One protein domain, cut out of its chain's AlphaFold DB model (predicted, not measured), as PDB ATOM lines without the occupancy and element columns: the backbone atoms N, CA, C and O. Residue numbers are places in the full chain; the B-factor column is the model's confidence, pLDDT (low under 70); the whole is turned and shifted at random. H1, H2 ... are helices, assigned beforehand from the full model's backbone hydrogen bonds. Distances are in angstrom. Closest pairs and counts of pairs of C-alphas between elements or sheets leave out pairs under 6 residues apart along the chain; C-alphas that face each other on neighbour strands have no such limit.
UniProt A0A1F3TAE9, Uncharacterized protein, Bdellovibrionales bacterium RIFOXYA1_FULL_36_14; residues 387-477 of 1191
ATOM      1  N   GLY A 387     162.141 154.039 134.089       68.44
ATOM      2  CA  GLY A 387     161.149 154.049 135.159       68.44
ATOM      3  C   GLY A 387     161.659 154.555 136.505       68.44
ATOM      4  O   GLY A 387     162.364 155.554 136.593       68.44
ATOM      5  N   LEU A 388     161.225 153.878 137.566       69.88
ATOM      6  CA  LEU A 388     161.506 154.214 138.961       69.88
ATOM      7  C   LEU A 388     161.680 152.914 139.747       69.88
ATOM      8  O   LEU A 388     160.923 151.962 139.549       69.88
ATOM      9  N   THR A 389     162.628 152.884 140.681       72.19
ATOM     10  CA  THR A 389     162.758 151.755 141.614       72.19
ATOM     11  C   THR A 389     161.529 151.655 142.525       72.19
ATOM     12  O   THR A 389     160.916 152.672 142.864       72.19
ATOM     13  N   ASN A 390     161.190 150.446 142.994       76.81
ATOM     14  CA  ASN A 390     160.056 150.231 143.908       76.81
ATOM     15  C   ASN A 390     160.113 151.174 145.129       76.81
ATOM     16  O   ASN A 390     159.100 151.748 145.516       76.81
ATOM     17  N   GLN A 391     161.307 151.399 145.692       74.50
ATOM     18  CA  GLN A 391     161.507 152.300 146.834       74.50
ATOM     19  C   GLN A 391     161.225 153.774 146.498       74.50
ATOM     20  O   GLN A 391     160.614 154.468 147.309       74.50
ATOM     21  N   GLN A 392     161.612 154.253 145.308       75.62
ATOM     22  CA  GLN A 392     161.262 155.604 144.847       75.62
ATOM     23  C   GLN A 392     159.751 155.746 144.642       75.62
ATOM     24  O   GLN A 392     159.164 156.730 145.076       75.62
ATOM     25  N   VAL A 393     159.089 154.759 144.035       76.56
ATOM     26  CA  VAL A 393     157.627 154.801 143.868       76.56
ATOM     27  C   VAL A 393     156.930 154.839 145.229       76.56
ATOM     28  O   VAL A 393     156.087 155.701 145.458       76.56
ATOM     29  N   LEU A 394     157.336 153.984 146.172       81.06
ATOM     30  CA  LEU A 394     156.769 153.944 147.523       81.06
ATOM     31  C   LEU A 394     157.060 155.212 148.350       81.06
ATOM     32  O   LEU A 394     156.250 155.572 149.208       81.06
ATOM     33  N   SER A 395     158.165 155.922 148.101       79.06
ATOM     34  CA  SER A 395     158.450 157.200 148.768       79.06
ATOM     35  C   SER A 395     157.626 158.363 148.202       79.06
ATOM     36  O   SER A 395     157.185 159.214 148.973       79.06
ATOM     37  N   LEU A 396     157.350 158.366 146.892       79.06
ATOM     38  CA  LEU A 396     156.647 159.444 146.183       79.06
ATOM     39  C   LEU A 396     155.112 159.420 146.323       79.06
ATOM     40  O   LEU A 396     154.461 160.375 145.900       79.06
ATOM     41  N   LEU A 397     154.521 158.362 146.889       83.56
ATOM     42  CA  LEU A 397     153.072 158.286 147.129       83.56
ATOM     43  C   LEU A 397     152.615 159.264 148.223       83.56
ATOM     44  O   LEU A 397     153.102 159.213 149.361       83.56
ATOM     45  N   ASP A 398     151.613 160.064 147.870       80.06
ATOM     46  CA  ASP A 398     150.947 161.097 148.662       80.06
ATOM     47  C   ASP A 398     149.413 160.975 148.523       80.06
ATOM     48  O   ASP A 398     148.904 160.271 147.648       80.06
ATOM     49  N   PHE A 399     148.666 161.676 149.375       77.25
ATOM     50  CA  PHE A 399     147.208 161.819 149.291       77.25
ATOM     51  C   PHE A 399     146.851 163.294 149.528       77.25
ATOM     52  O   PHE A 399     147.393 163.880 150.474       77.25
ATOM     53  N   PRO A 400     145.971 163.917 148.717       66.50
ATOM     54  CA  PRO A 400     145.668 165.346 148.797       66.50
ATOM     55  C   PRO A 400     145.368 165.828 150.224       66.50
ATOM     56  O   PRO A 400     144.348 165.496 150.821       66.50
ATOM     57  N   GLY A 401     146.289 166.619 150.781       64.50
ATOM     58  CA  GLY A 401     146.173 167.221 152.110       64.50
ATOM     59  C   GLY A 401     146.735 166.415 153.291       64.50
ATOM     60  O   GLY A 401     146.890 167.007 154.356       64.50
ATOM     61  N   ASN A 402     147.089 165.126 153.158       68.31
ATOM     62  CA  ASN A 402     147.718 164.377 154.262       68.31
ATOM     63  C   ASN A 402     148.588 163.182 153.814       68.31
ATOM     64  O   ASN A 402     148.121 162.044 153.713       68.31
ATOM     65  N   SER A 403     149.896 163.421 153.679       60.62
ATOM     66  CA  SER A 403     150.903 162.418 153.292       60.62
ATOM     67  C   SER A 403     151.102 161.279 154.302       60.62
ATOM     68  O   SER A 403     151.622 160.226 153.935       60.62
ATOM     69  N   ASN A 404     150.677 161.465 155.557       65.12
ATOM     70  CA  ASN A 404     150.762 160.467 156.630       65.12
ATOM     71  C   ASN A 404     149.412 159.775 156.912       65.12
ATOM     72  O   ASN A 404     149.261 159.103 157.934       65.12
ATOM     73  N   SER A 405     148.424 159.923 156.024       72.25
ATOM     74  CA  SER A 405     147.124 159.261 156.160       72.25
ATOM     75  C   SER A 405     147.259 157.726 156.268       72.25
ATOM     76  O   SER A 405     148.035 157.129 155.509       72.25
ATOM     77  N   PRO A 406     146.467 157.042 157.125       77.25
ATOM     78  CA  PRO A 406     146.379 155.579 157.139       77.25
ATOM     79  C   PRO A 406     146.075 154.985 155.758       77.25
ATOM     80  O   PRO A 406     146.603 153.929 155.418       77.25
ATOM     81  N   THR A 407     145.307 155.700 154.927       79.81
ATOM     82  CA  THR A 407     145.030 155.351 153.526       79.81
ATOM     83  C   THR A 407     146.321 155.193 152.718       79.81
ATOM     84  O   THR A 407     146.505 154.183 152.046       79.81
ATOM     85  N   VAL A 408     147.260 156.140 152.847       81.50
ATOM     86  CA  VAL A 408     148.568 156.104 152.167       81.50
ATOM     87  C   VAL A 408     149.431 154.961 152.700       81.50
ATOM     88  O   VAL A 408     150.107 154.294 151.921       81.50
ATOM     89  N   LYS A 409     149.405 154.691 154.011       82.00
ATOM     90  CA  LYS A 409     150.184 153.597 154.623       82.00
ATOM     91  C   LYS A 409     149.677 152.208 154.210       82.00
ATOM     92  O   LYS A 409     150.484 151.323 153.916       82.00
ATOM     93  N   ASN A 410     148.361 152.027 154.139       84.62
ATOM     94  CA  ASN A 410     147.752 150.773 153.700       84.62
ATOM     95  C   ASN A 410     147.969 150.569 152.194       84.62
ATOM     96  O   ASN A 410     148.451 149.512 151.792       84.62
ATOM     97  N   TYR A 411     147.754 151.612 151.382       89.00
ATOM     98  CA  TYR A 411     148.068 151.595 149.953       89.00
ATOM     99  C   TYR A 411     149.554 151.273 149.701       89.00
ATOM    100  O   TYR A 411     149.852 150.434 148.857       89.00
ATOM    101  N   LYS A 412     150.500 151.870 150.451       86.38
ATOM    102  CA  LYS A 412     151.944 151.557 150.355       86.38
ATOM    103  C   LYS A 412     152.223 150.070 150.584       86.38
ATOM    104  O   LYS A 412     152.934 149.462 149.790       86.38
ATOM    105  N   THR A 413     151.628 149.489 151.625       86.62
ATOM    106  CA  THR A 413     151.767 148.057 151.947       86.62
ATOM    107  C   THR A 413     151.200 147.162 150.837       86.62
ATOM    108  O   THR A 413     151.839 146.189 150.439       86.62
ATOM    109  N   GLU A 414     150.021 147.489 150.299       89.06
ATOM    110  CA  GLU A 414     149.408 146.714 149.212       89.06
ATOM    111  C   GLU A 414     150.144 146.873 147.873       89.06
ATOM    112  O   GLU A 414     150.309 145.883 147.160       89.06
ATOM    113  N   LEU A 415     150.634 148.075 147.537       88.44
ATOM    114  CA  LEU A 415     151.410 148.295 146.316       88.44
ATOM    115  C   LEU A 415     152.751 147.559 146.378       88.44
ATOM    116  O   LEU A 415     153.102 146.893 145.409       88.44
ATOM    117  N   ASP A 416     153.482 147.619 147.496       87.69
ATOM    118  CA  ASP A 416     154.720 146.843 147.660       87.69
ATOM    119  C   ASP A 416     154.446 145.333 147.519       87.69
ATOM    120  O   ASP A 416     155.109 144.636 146.750       87.69
ATOM    121  N   GLY A 417     153.357 144.852 148.128       86.00
ATOM    122  CA  GLY A 417     152.862 143.480 147.973       86.00
ATOM    123  C   GLY A 417     152.446 143.077 146.547       86.00
ATOM    124  O   GLY A 417     152.268 141.882 146.294       86.00
ATOM    125  N   ILE A 418     152.306 144.024 145.610       88.50
ATOM    126  CA  ILE A 418     152.141 143.785 144.162       88.50
ATOM    127  C   ILE A 418     153.492 143.897 143.441       88.50
ATOM    128  O   ILE A 418     153.852 143.017 142.655       88.50
ATOM    129  N   LEU A 419     154.256 144.962 143.698       84.94
ATOM    130  CA  LEU A 419     155.521 145.254 143.020       84.94
ATOM    131  C   LEU A 419     156.601 144.208 143.310       84.94
ATOM    132  O   LEU A 419     157.360 143.864 142.400       84.94
ATOM    133  N   SER A 420     156.613 143.648 144.518       82.62
ATOM    134  CA  SER A 420     157.562 142.625 144.971       82.62
ATOM    135  C   SER A 420     157.191 141.187 144.548       82.62
ATOM    136  O   SER A 420     157.904 140.241 144.879       82.62
ATOM    137  N   ARG A 421     156.113 140.985 143.769       84.00
ATOM    138  CA  ARG A 421     155.759 139.672 143.178       84.00
ATOM    139  C   ARG A 421     156.709 139.288 142.040       84.00
ATOM    140  O   ARG A 421     157.117 140.149 141.261       84.00
ATOM    141  N   ASN A 422     156.988 137.996 141.864       77.06
ATOM    142  CA  ASN A 422     157.773 137.496 140.730       77.06
ATOM    143  C   ASN A 422     156.910 137.366 139.455       77.06
ATOM    144  O   ASN A 422     156.515 136.271 139.066       77.06
ATOM    145  N   SER A 423     156.560 138.501 138.847       83.12
ATOM    146  CA  SER A 423     155.832 138.591 137.571       83.12
ATOM    147  C   SER A 423     156.227 139.857 136.801       83.12
ATOM    148  O   SER A 423     156.745 140.814 137.398       83.12
ATOM    149  N   PHE A 424     155.952 139.892 135.493       85.81
ATOM    150  CA  PHE A 424     156.264 141.051 134.656       85.81
ATOM    151  C   PHE A 424     155.445 142.286 135.047       85.81
ATOM    152  O   PHE A 424     154.465 142.213 135.796       85.81
ATOM    153  N   ILE A 425     155.889 143.455 134.581       83.88
ATOM    154  CA  ILE A 425     155.276 144.724 134.983       83.88
ATOM    155  C   ILE A 425     153.920 144.929 134.301       83.88
ATOM    156  O   ILE A 425     152.990 145.419 134.938       83.88
ATOM    157  N   GLU A 426     153.761 144.464 133.062       80.81
ATOM    158  CA  GLU A 426     152.495 144.476 132.329       80.81
ATOM    159  C   GLU A 426     151.420 143.636 133.033       80.81
ATOM    160  O   GLU A 426     150.281 144.082 133.161       80.81
ATOM    161  N   ASP A 427     151.789 142.473 133.581       84.25
ATOM    162  CA  ASP A 427     150.867 141.619 134.342       84.25
ATOM    163  C   ASP A 427     150.474 142.275 135.689       84.25
ATOM    164  O   ASP A 427     149.346 142.122 136.171       84.25
ATOM    165  N   LYS A 428     151.386 143.061 136.286       87.31
ATOM    166  CA  LYS A 428     151.136 143.855 137.505       87.31
ATOM    167  C   LYS A 428     150.239 145.067 137.255       87.31
ATOM    168  O   LYS A 428     149.490 145.425 138.163       87.31
ATOM    169  N   LEU A 429     150.249 145.679 136.062       87.50
ATOM    170  CA  LEU A 429     149.455 146.884 135.759       87.50
ATOM    171  C   LEU A 429     147.974 146.726 136.129       87.50
ATOM    172  O   LEU A 429     147.396 147.635 136.716       87.50
ATOM    173  N   ASN A 430     147.365 145.571 135.847       86.69
ATOM    174  CA  ASN A 430     145.958 145.319 136.180       86.69
ATOM    175  C   ASN A 430     145.704 145.247 137.697       86.69
ATOM    176  O   ASN A 430     144.651 145.678 138.164       86.69
ATOM    177  N   GLN A 431     146.674 144.758 138.473       87.94
ATOM    178  CA  GLN A 431     146.596 144.701 139.936       87.94
ATOM    179  C   GLN A 431     146.755 146.105 140.537       87.94
ATOM    180  O   GLN A 431     145.994 146.481 141.424       87.94
ATOM    181  N   ILE A 432     147.669 146.919 139.993       88.44
ATOM    182  CA  ILE A 432     147.844 148.331 140.375       88.44
ATOM    183  C   ILE A 432     146.592 149.147 140.010       88.44
ATOM    184  O   ILE A 432     146.119 149.935 140.819       88.44
ATOM    185  N   LYS A 433     145.982 148.906 138.842       89.50
ATOM    186  CA  LYS A 433     144.714 149.536 138.431       89.50
ATOM    187  C   LYS A 433     143.569 149.231 139.400       89.50
ATOM    188  O   LYS A 433     142.822 150.133 139.766       89.50
ATOM    189  N   ALA A 434     143.436 147.970 139.814       88.06
ATOM    190  CA  ALA A 434     142.434 147.563 140.793       88.06
ATOM    191  C   ALA A 434     142.710 148.175 142.180       88.06
ATOM    192  O   ALA A 434     141.768 148.557 142.872       88.06
ATOM    193  N   LEU A 435     143.984 148.321 142.564       90.06
ATOM    194  CA  LEU A 435     144.383 148.996 143.800       90.06
ATOM    195  C   LEU A 435     144.046 150.497 143.767       90.06
ATOM    196  O   LEU A 435     143.458 151.003 144.718       90.06
ATOM    197  N   ASP A 436     144.339 151.193 142.667       87.94
ATOM    198  CA  ASP A 436     143.972 152.603 142.479       87.94
ATOM    199  C   ASP A 436     142.454 152.793 142.615       87.94
ATOM    200  O   ASP A 436     142.003 153.631 143.395       87.94
ATOM    201  N   GLN A 437     141.663 151.947 141.946       86.69
ATOM    202  CA  GLN A 437     140.199 151.974 142.024       86.69
ATOM    203  C   GLN A 437     139.664 151.659 143.432       86.69
ATOM    204  O   GLN A 437     138.734 152.324 143.888       86.69
ATOM    205  N   LYS A 438     140.265 150.696 144.147       87.12
ATOM    206  CA  LYS A 438     139.934 150.359 145.547       87.12
ATOM    207  C   LYS A 438     140.118 151.555 146.491       87.12
ATOM    208  O   LYS A 438     139.374 151.687 147.459       87.12
ATOM    209  N   TYR A 439     141.090 152.417 146.201       86.00
ATOM    210  CA  TYR A 439     141.439 153.606 146.981       86.00
ATOM    211  C   TYR A 439     141.003 154.921 146.294       86.00
ATOM    212  O   TYR A 439     141.686 155.940 146.393       86.00
ATOM    213  N   GLY A 440     139.873 154.897 145.575       78.12
ATOM    214  CA  GLY A 440     139.205 156.087 145.021       78.12
ATOM    215  C   GLY A 440     139.884 156.740 143.810       78.12
ATOM    216  O   GLY A 440     139.282 157.589 143.156       78.12
ATOM    217  N   ASN A 441     141.083 156.285 143.433       78.38
ATOM    218  CA  ASN A 441     142.069 156.979 142.590       78.38
ATOM    219  C   ASN A 441     142.687 158.230 143.259       78.38
ATOM    220  O   ASN A 441     143.370 159.005 142.591       78.38
ATOM    221  N   ASP A 442     142.484 158.414 144.569       78.06
ATOM    222  CA  ASP A 442     142.933 159.597 145.320       78.06
ATOM    223  C   ASP A 442     144.414 159.533 145.735       78.06
ATOM    224  O   ASP A 442     145.036 160.558 146.017       78.06
ATOM    225  N   VAL A 443     144.999 158.329 145.781       81.81
ATOM    226  CA  VAL A 443     146.428 158.142 146.069       81.81
ATOM    227  C   VAL A 443     147.248 158.413 144.806       81.81
ATOM    228  O   VAL A 443     147.035 157.814 143.749       81.81
ATOM    229  N   ILE A 444     148.208 159.327 144.925       84.06
ATOM    230  CA  ILE A 444     148.907 159.960 143.803       84.06
ATOM    231  C   ILE A 444     150.422 159.955 144.009       84.06
ATOM    232  O   ILE A 444     150.915 160.062 145.127       84.06
ATOM    233  N   LEU A 445     151.179 159.884 142.917       79.12
ATOM    234  CA  LEU A 445     152.625 160.081 142.921       79.12
ATOM    235  C   LEU A 445     152.951 161.574 142.781       79.12
ATOM    236  O   LEU A 445     152.542 162.238 141.822       79.12
ATOM    237  N   LYS A 446     153.693 162.097 143.757       72.44
ATOM    238  CA  LYS A 446     154.054 163.509 143.906       72.44
ATOM    239  C   LYS A 446     155.374 163.809 143.193       72.44
ATOM    240  O   LYS A 446     156.445 163.639 143.764       72.44
ATOM    241  N   GLY A 447     155.312 164.278 141.950       68.00
ATOM    242  CA  GLY A 447     156.509 164.656 141.197       68.00
ATOM    243  C   GLY A 447     156.216 165.161 139.787       68.00
ATOM    244  O   GLY A 447     155.078 165.128 139.323       68.00
ATOM    245  N   SER A 448     157.267 165.624 139.106       61.75
ATOM    246  CA  SER A 448     157.248 165.871 137.663       61.75
ATOM    247  C   SER A 448     157.839 164.654 136.956       61.75
ATOM    248  O   SER A 448     159.012 164.335 137.138       61.75
ATOM    249  N   PHE A 449     157.022 163.957 136.168       66.19
ATOM    250  CA  PHE A 449     157.451 162.793 135.397       66.19
ATOM    251  C   PHE A 449     157.635 163.223 133.944       66.19
ATOM    252  O   PHE A 449     156.653 163.453 133.246       66.19
ATOM    253  N   ALA A 450     158.884 163.318 133.477       58.47
ATOM    254  CA  ALA A 450     159.230 163.815 132.133       58.47
ATOM    255  C   ALA A 450     158.572 163.032 130.971       58.47
ATOM    256  O   ALA A 450     158.538 163.493 129.832       58.47
ATOM    257  N   THR A 451     158.035 161.850 131.272       58.84
ATOM    258  CA  THR A 451     157.356 160.918 130.366       58.84
ATOM    259  C   THR A 451     155.857 161.222 130.194       58.84
ATOM    260  O   THR A 451     155.189 160.617 129.355       58.84
ATOM    261  N   LEU A 452     155.309 162.155 130.984       58.69
ATOM    262  CA  LEU A 452     153.897 162.535 131.043       58.69
ATOM    263  C   LEU A 452     153.741 164.049 130.838       58.69
ATOM    264  O   LEU A 452     154.438 164.857 131.448       58.69
ATOM    265  N   LYS A 453     152.797 164.466 129.986       55.62
ATOM    266  CA  LYS A 453     152.575 165.895 129.711       55.62
ATOM    267  C   LYS A 453     151.863 166.593 130.881       55.62
ATOM    268  O   LYS A 453     150.656 166.440 131.052       55.62
ATOM    269  N   GLY A 454     152.614 167.424 131.606       59.09
ATOM    270  CA  GLY A 454     152.119 168.404 132.581       59.09
ATOM    271  C   GLY A 454     152.281 167.987 134.047       59.09
ATOM    272  O   GLY A 454     151.990 166.849 134.408       59.09
ATOM    273  N   ASN A 455     152.679 168.943 134.900       55.31
ATOM    274  CA  ASN A 455     152.929 168.785 136.347       55.31
ATOM    275  C   ASN A 455     151.639 168.593 137.174       55.31
ATOM    276  O   ASN A 455     151.378 169.311 138.137       55.31
ATOM    277  N   THR A 456     150.811 167.628 136.787       62.34
ATOM    278  CA  THR A 456     149.620 167.211 137.534       62.34
ATOM    279  C   THR A 456     149.903 165.864 138.197       62.34
ATOM    280  O   THR A 456     150.391 164.970 137.501       62.34
ATOM    281  N   PRO A 457     149.602 165.675 139.496       64.94
ATOM    282  CA  PRO A 457     149.754 164.375 140.141       64.94
ATOM    283  C   PRO A 457     148.957 163.286 139.412       64.94
ATOM    284  O   PRO A 457     147.919 163.559 138.799       64.94
ATOM    285  N   LYS A 458     149.462 162.050 139.454       79.12
ATOM    286  CA  LYS A 458     148.883 160.884 138.769       79.12
ATOM    287  C   LYS A 458     148.867 159.677 139.687       79.12
ATOM    288  O   LYS A 458     149.754 159.537 140.525       79.12
ATOM    289  N   THR A 459     147.899 158.791 139.490       85.50
ATOM    290  CA  THR A 459     147.873 157.507 140.193       85.50
ATOM    291  C   THR A 459     149.033 156.610 139.730       85.50
ATOM    292  O   THR A 459     149.524 156.766 138.601       85.50
ATOM    293  N   PRO A 460     149.479 155.647 140.553       85.69
ATOM    294  CA  PRO A 460     150.528 154.700 140.180       85.69
ATOM    295  C   PRO A 460     150.261 153.917 138.893       85.69
ATOM    296  O   PRO A 460     151.190 153.766 138.098       85.69
ATOM    297  N   TYR A 461     149.021 153.490 138.615       86.88
ATOM    298  CA  TYR A 461     148.688 152.840 137.341       86.88
ATOM    299  C   TYR A 461     148.986 153.748 136.145       86.88
ATOM    300  O   TYR A 461     149.604 153.304 135.179       86.88
ATOM    301  N   ALA A 462     148.597 155.025 136.207       82.69
ATOM    302  CA  ALA A 462     148.810 155.968 135.110       82.69
ATOM    303  C   ALA A 462     150.304 156.252 134.859       82.69
ATOM    304  O   ALA A 462     150.713 156.403 133.705       82.69
ATOM    305  N   VAL A 463     151.129 156.276 135.913       81.81
ATOM    306  CA  VAL A 463     152.588 156.431 135.790       81.81
ATOM    307  C   VAL A 463     153.229 155.170 135.211       81.81
ATOM    308  O   VAL A 463     153.904 155.261 134.183       81.81
ATOM    309  N   TYR A 464     152.969 153.989 135.784       84.12
ATOM    310  CA  TYR A 464     153.530 152.733 135.273       84.12
ATOM    311  C   TYR A 464     153.085 152.432 133.836       84.12
ATOM    312  O   TYR A 464     153.918 152.040 133.022       84.12
ATOM    313  N   LEU A 465     151.818 152.680 133.484       84.81
ATOM    314  CA  LEU A 465     151.321 152.532 132.116       84.81
ATOM    315  C   LEU A 465     152.059 153.460 131.136       84.81
ATOM    316  O   LEU A 465     152.347 153.051 130.013       84.81
ATOM    317  N   SER A 466     152.396 154.692 131.536       77.94
ATOM    318  CA  SER A 466     153.163 155.610 130.680       77.94
ATOM    319  C   SER A 466     154.593 155.117 130.448       77.94
ATOM    320  O   SER A 466     155.053 155.087 129.307       77.94
ATOM    321  N   ILE A 467     155.274 154.655 131.504       77.75
ATOM    322  CA  ILE A 467     156.648 154.136 131.408       77.75
ATOM    323  C   ILE A 467     156.671 152.842 130.576       77.75
ATOM    324  O   ILE A 467     157.482 152.724 129.662       77.75
ATOM    325  N   VAL A 468     155.733 151.910 130.802       81.25
ATOM    326  CA  VAL A 468     155.557 150.694 129.979       81.25
ATOM    327  C   VAL A 468     155.342 151.049 128.507       81.25
ATOM    328  O   VAL A 468     155.998 150.475 127.635       81.25
ATOM    329  N   ASN A 469     154.485 152.034 128.212       77.56
ATOM    330  CA  ASN A 469     154.253 152.511 126.848       77.56
ATOM    331  C   ASN A 469     155.477 153.205 126.228       77.56
ATOM    332  O   ASN A 469     155.609 153.192 125.009       77.56
ATOM    333  N   GLN A 470     156.364 153.813 127.019       74.19
ATOM    334  CA  GLN A 470     157.608 154.404 126.517       74.19
ATOM    335  C   GLN A 470     158.683 153.342 126.263       74.19
ATOM    336  O   GLN A 470     159.309 153.362 125.206       74.19
ATOM    337  N   CYS A 471     158.852 152.384 127.177       74.25
ATOM    338  CA  CYS A 471     159.709 151.216 126.968       74.25
ATOM    339  C   CYS A 471     159.252 150.394 125.745       74.25
ATOM    340  O   CYS A 471     160.092 149.889 125.011       74.25
ATOM    341  N   SER A 472     157.939 150.314 125.487       72.00
ATOM    342  CA  SER A 472     157.338 149.543 124.382       72.00
ATOM    343  C   SER A 472     157.250 150.265 123.027       72.00
ATOM    344  O   SER A 472     156.721 149.684 122.080       72.00
ATOM    345  N   LYS A 473     157.669 151.532 122.919       65.38
ATOM    346  CA  LYS A 473     157.487 152.347 121.704       65.38
ATOM    347  C   LYS A 473     158.641 152.214 120.721       65.38
ATOM    348  O   LYS A 473     159.788 152.014 121.120       65.38
ATOM    349  N   SER A 474     158.344 152.473 119.447       50.09
ATOM    350  CA  SER A 474     159.384 152.773 118.473       50.09
ATOM    351  C   SER A 474     160.113 154.068 118.834       50.09
ATOM    352  O   SER A 474     159.501 155.038 119.295       50.09
ATOM    353  N   ASN A 475     161.438 154.065 118.679       50.72
ATOM    354  CA  ASN A 475     162.382 155.017 119.299       50.72
ATOM    355  C   ASN A 475     162.461 154.983 120.849       50.72
ATOM    356  O   ASN A 475     163.072 155.867 121.450       50.72
ATOM    357  N   GLY A 476     161.869 153.988 121.521       55.97
ATOM    358  CA  GLY A 476     162.161 153.685 122.929       55.97
ATOM    359  C   GLY A 476     163.471 152.890 123.091       55.97
ATOM    360  O   GLY A 476     164.090 152.526 122.089       55.97
ATOM    361  N   PRO A 477     163.889 152.536 124.323       54.84
ATOM    362  CA  PRO A 477     165.074 151.700 124.566       54.84
ATOM    363  C   PRO A 477     165.044 150.318 123.893       54.84
ATOM    364  O   PRO A 477     166.088 149.699 123.706       54.84
TER     365      PRO A 477
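Overview. This is residues 387 to 477 of the 1191 residues of an uncharacterized protein of Bdellovibrionales bacterium RIFOXYA1_FULL_36_14 (UniProt A0A1F3TAE9). Four helices, H1 to H4 along the chain, run alternately opposite ways, each folded back beside the one before; a long loop, residues 439 to 459, joins the last two. Residues 472 to 477 stick out beyond H4. The 91 printed residues, all helix in class with no named strand, are compact: radius of gyration of the C-alphas 12.8 A, spans 41 by 32 by 21 A.

Arrangement. H1, residues 390 to 396, and H2, residues 406 to 419, form a hairpin at a shallow tilt of 23 degrees; their closest C-alphas, of Leu 394 and Lys 412, are 6.1 A apart. H2 and H3, residues 425 to 438, form another, closest at C-alphas 418 and 428, 6.7 A. H3 and H4, residues 460 to 471, form a third, closest at C-alphas 433 and 461, 5.3 A. H1 and H4 are near each other. O i to N i+4 pairs are all within hydrogen-bond range in H1, H2 and H4, 8 of 10 in H3.

Along the chain. H1 begins at C-alpha 390 (160.056, 150.231, 143.908). H2 is 19.7 A long, H3 19.5 A. H4, 16.5 A, ends at C-alpha 471 (159.709, 151.216, 126.968).

Size, cuts and confidence. The printed part has no cut. Among residues with pLDDT under 70 are 447 to 457.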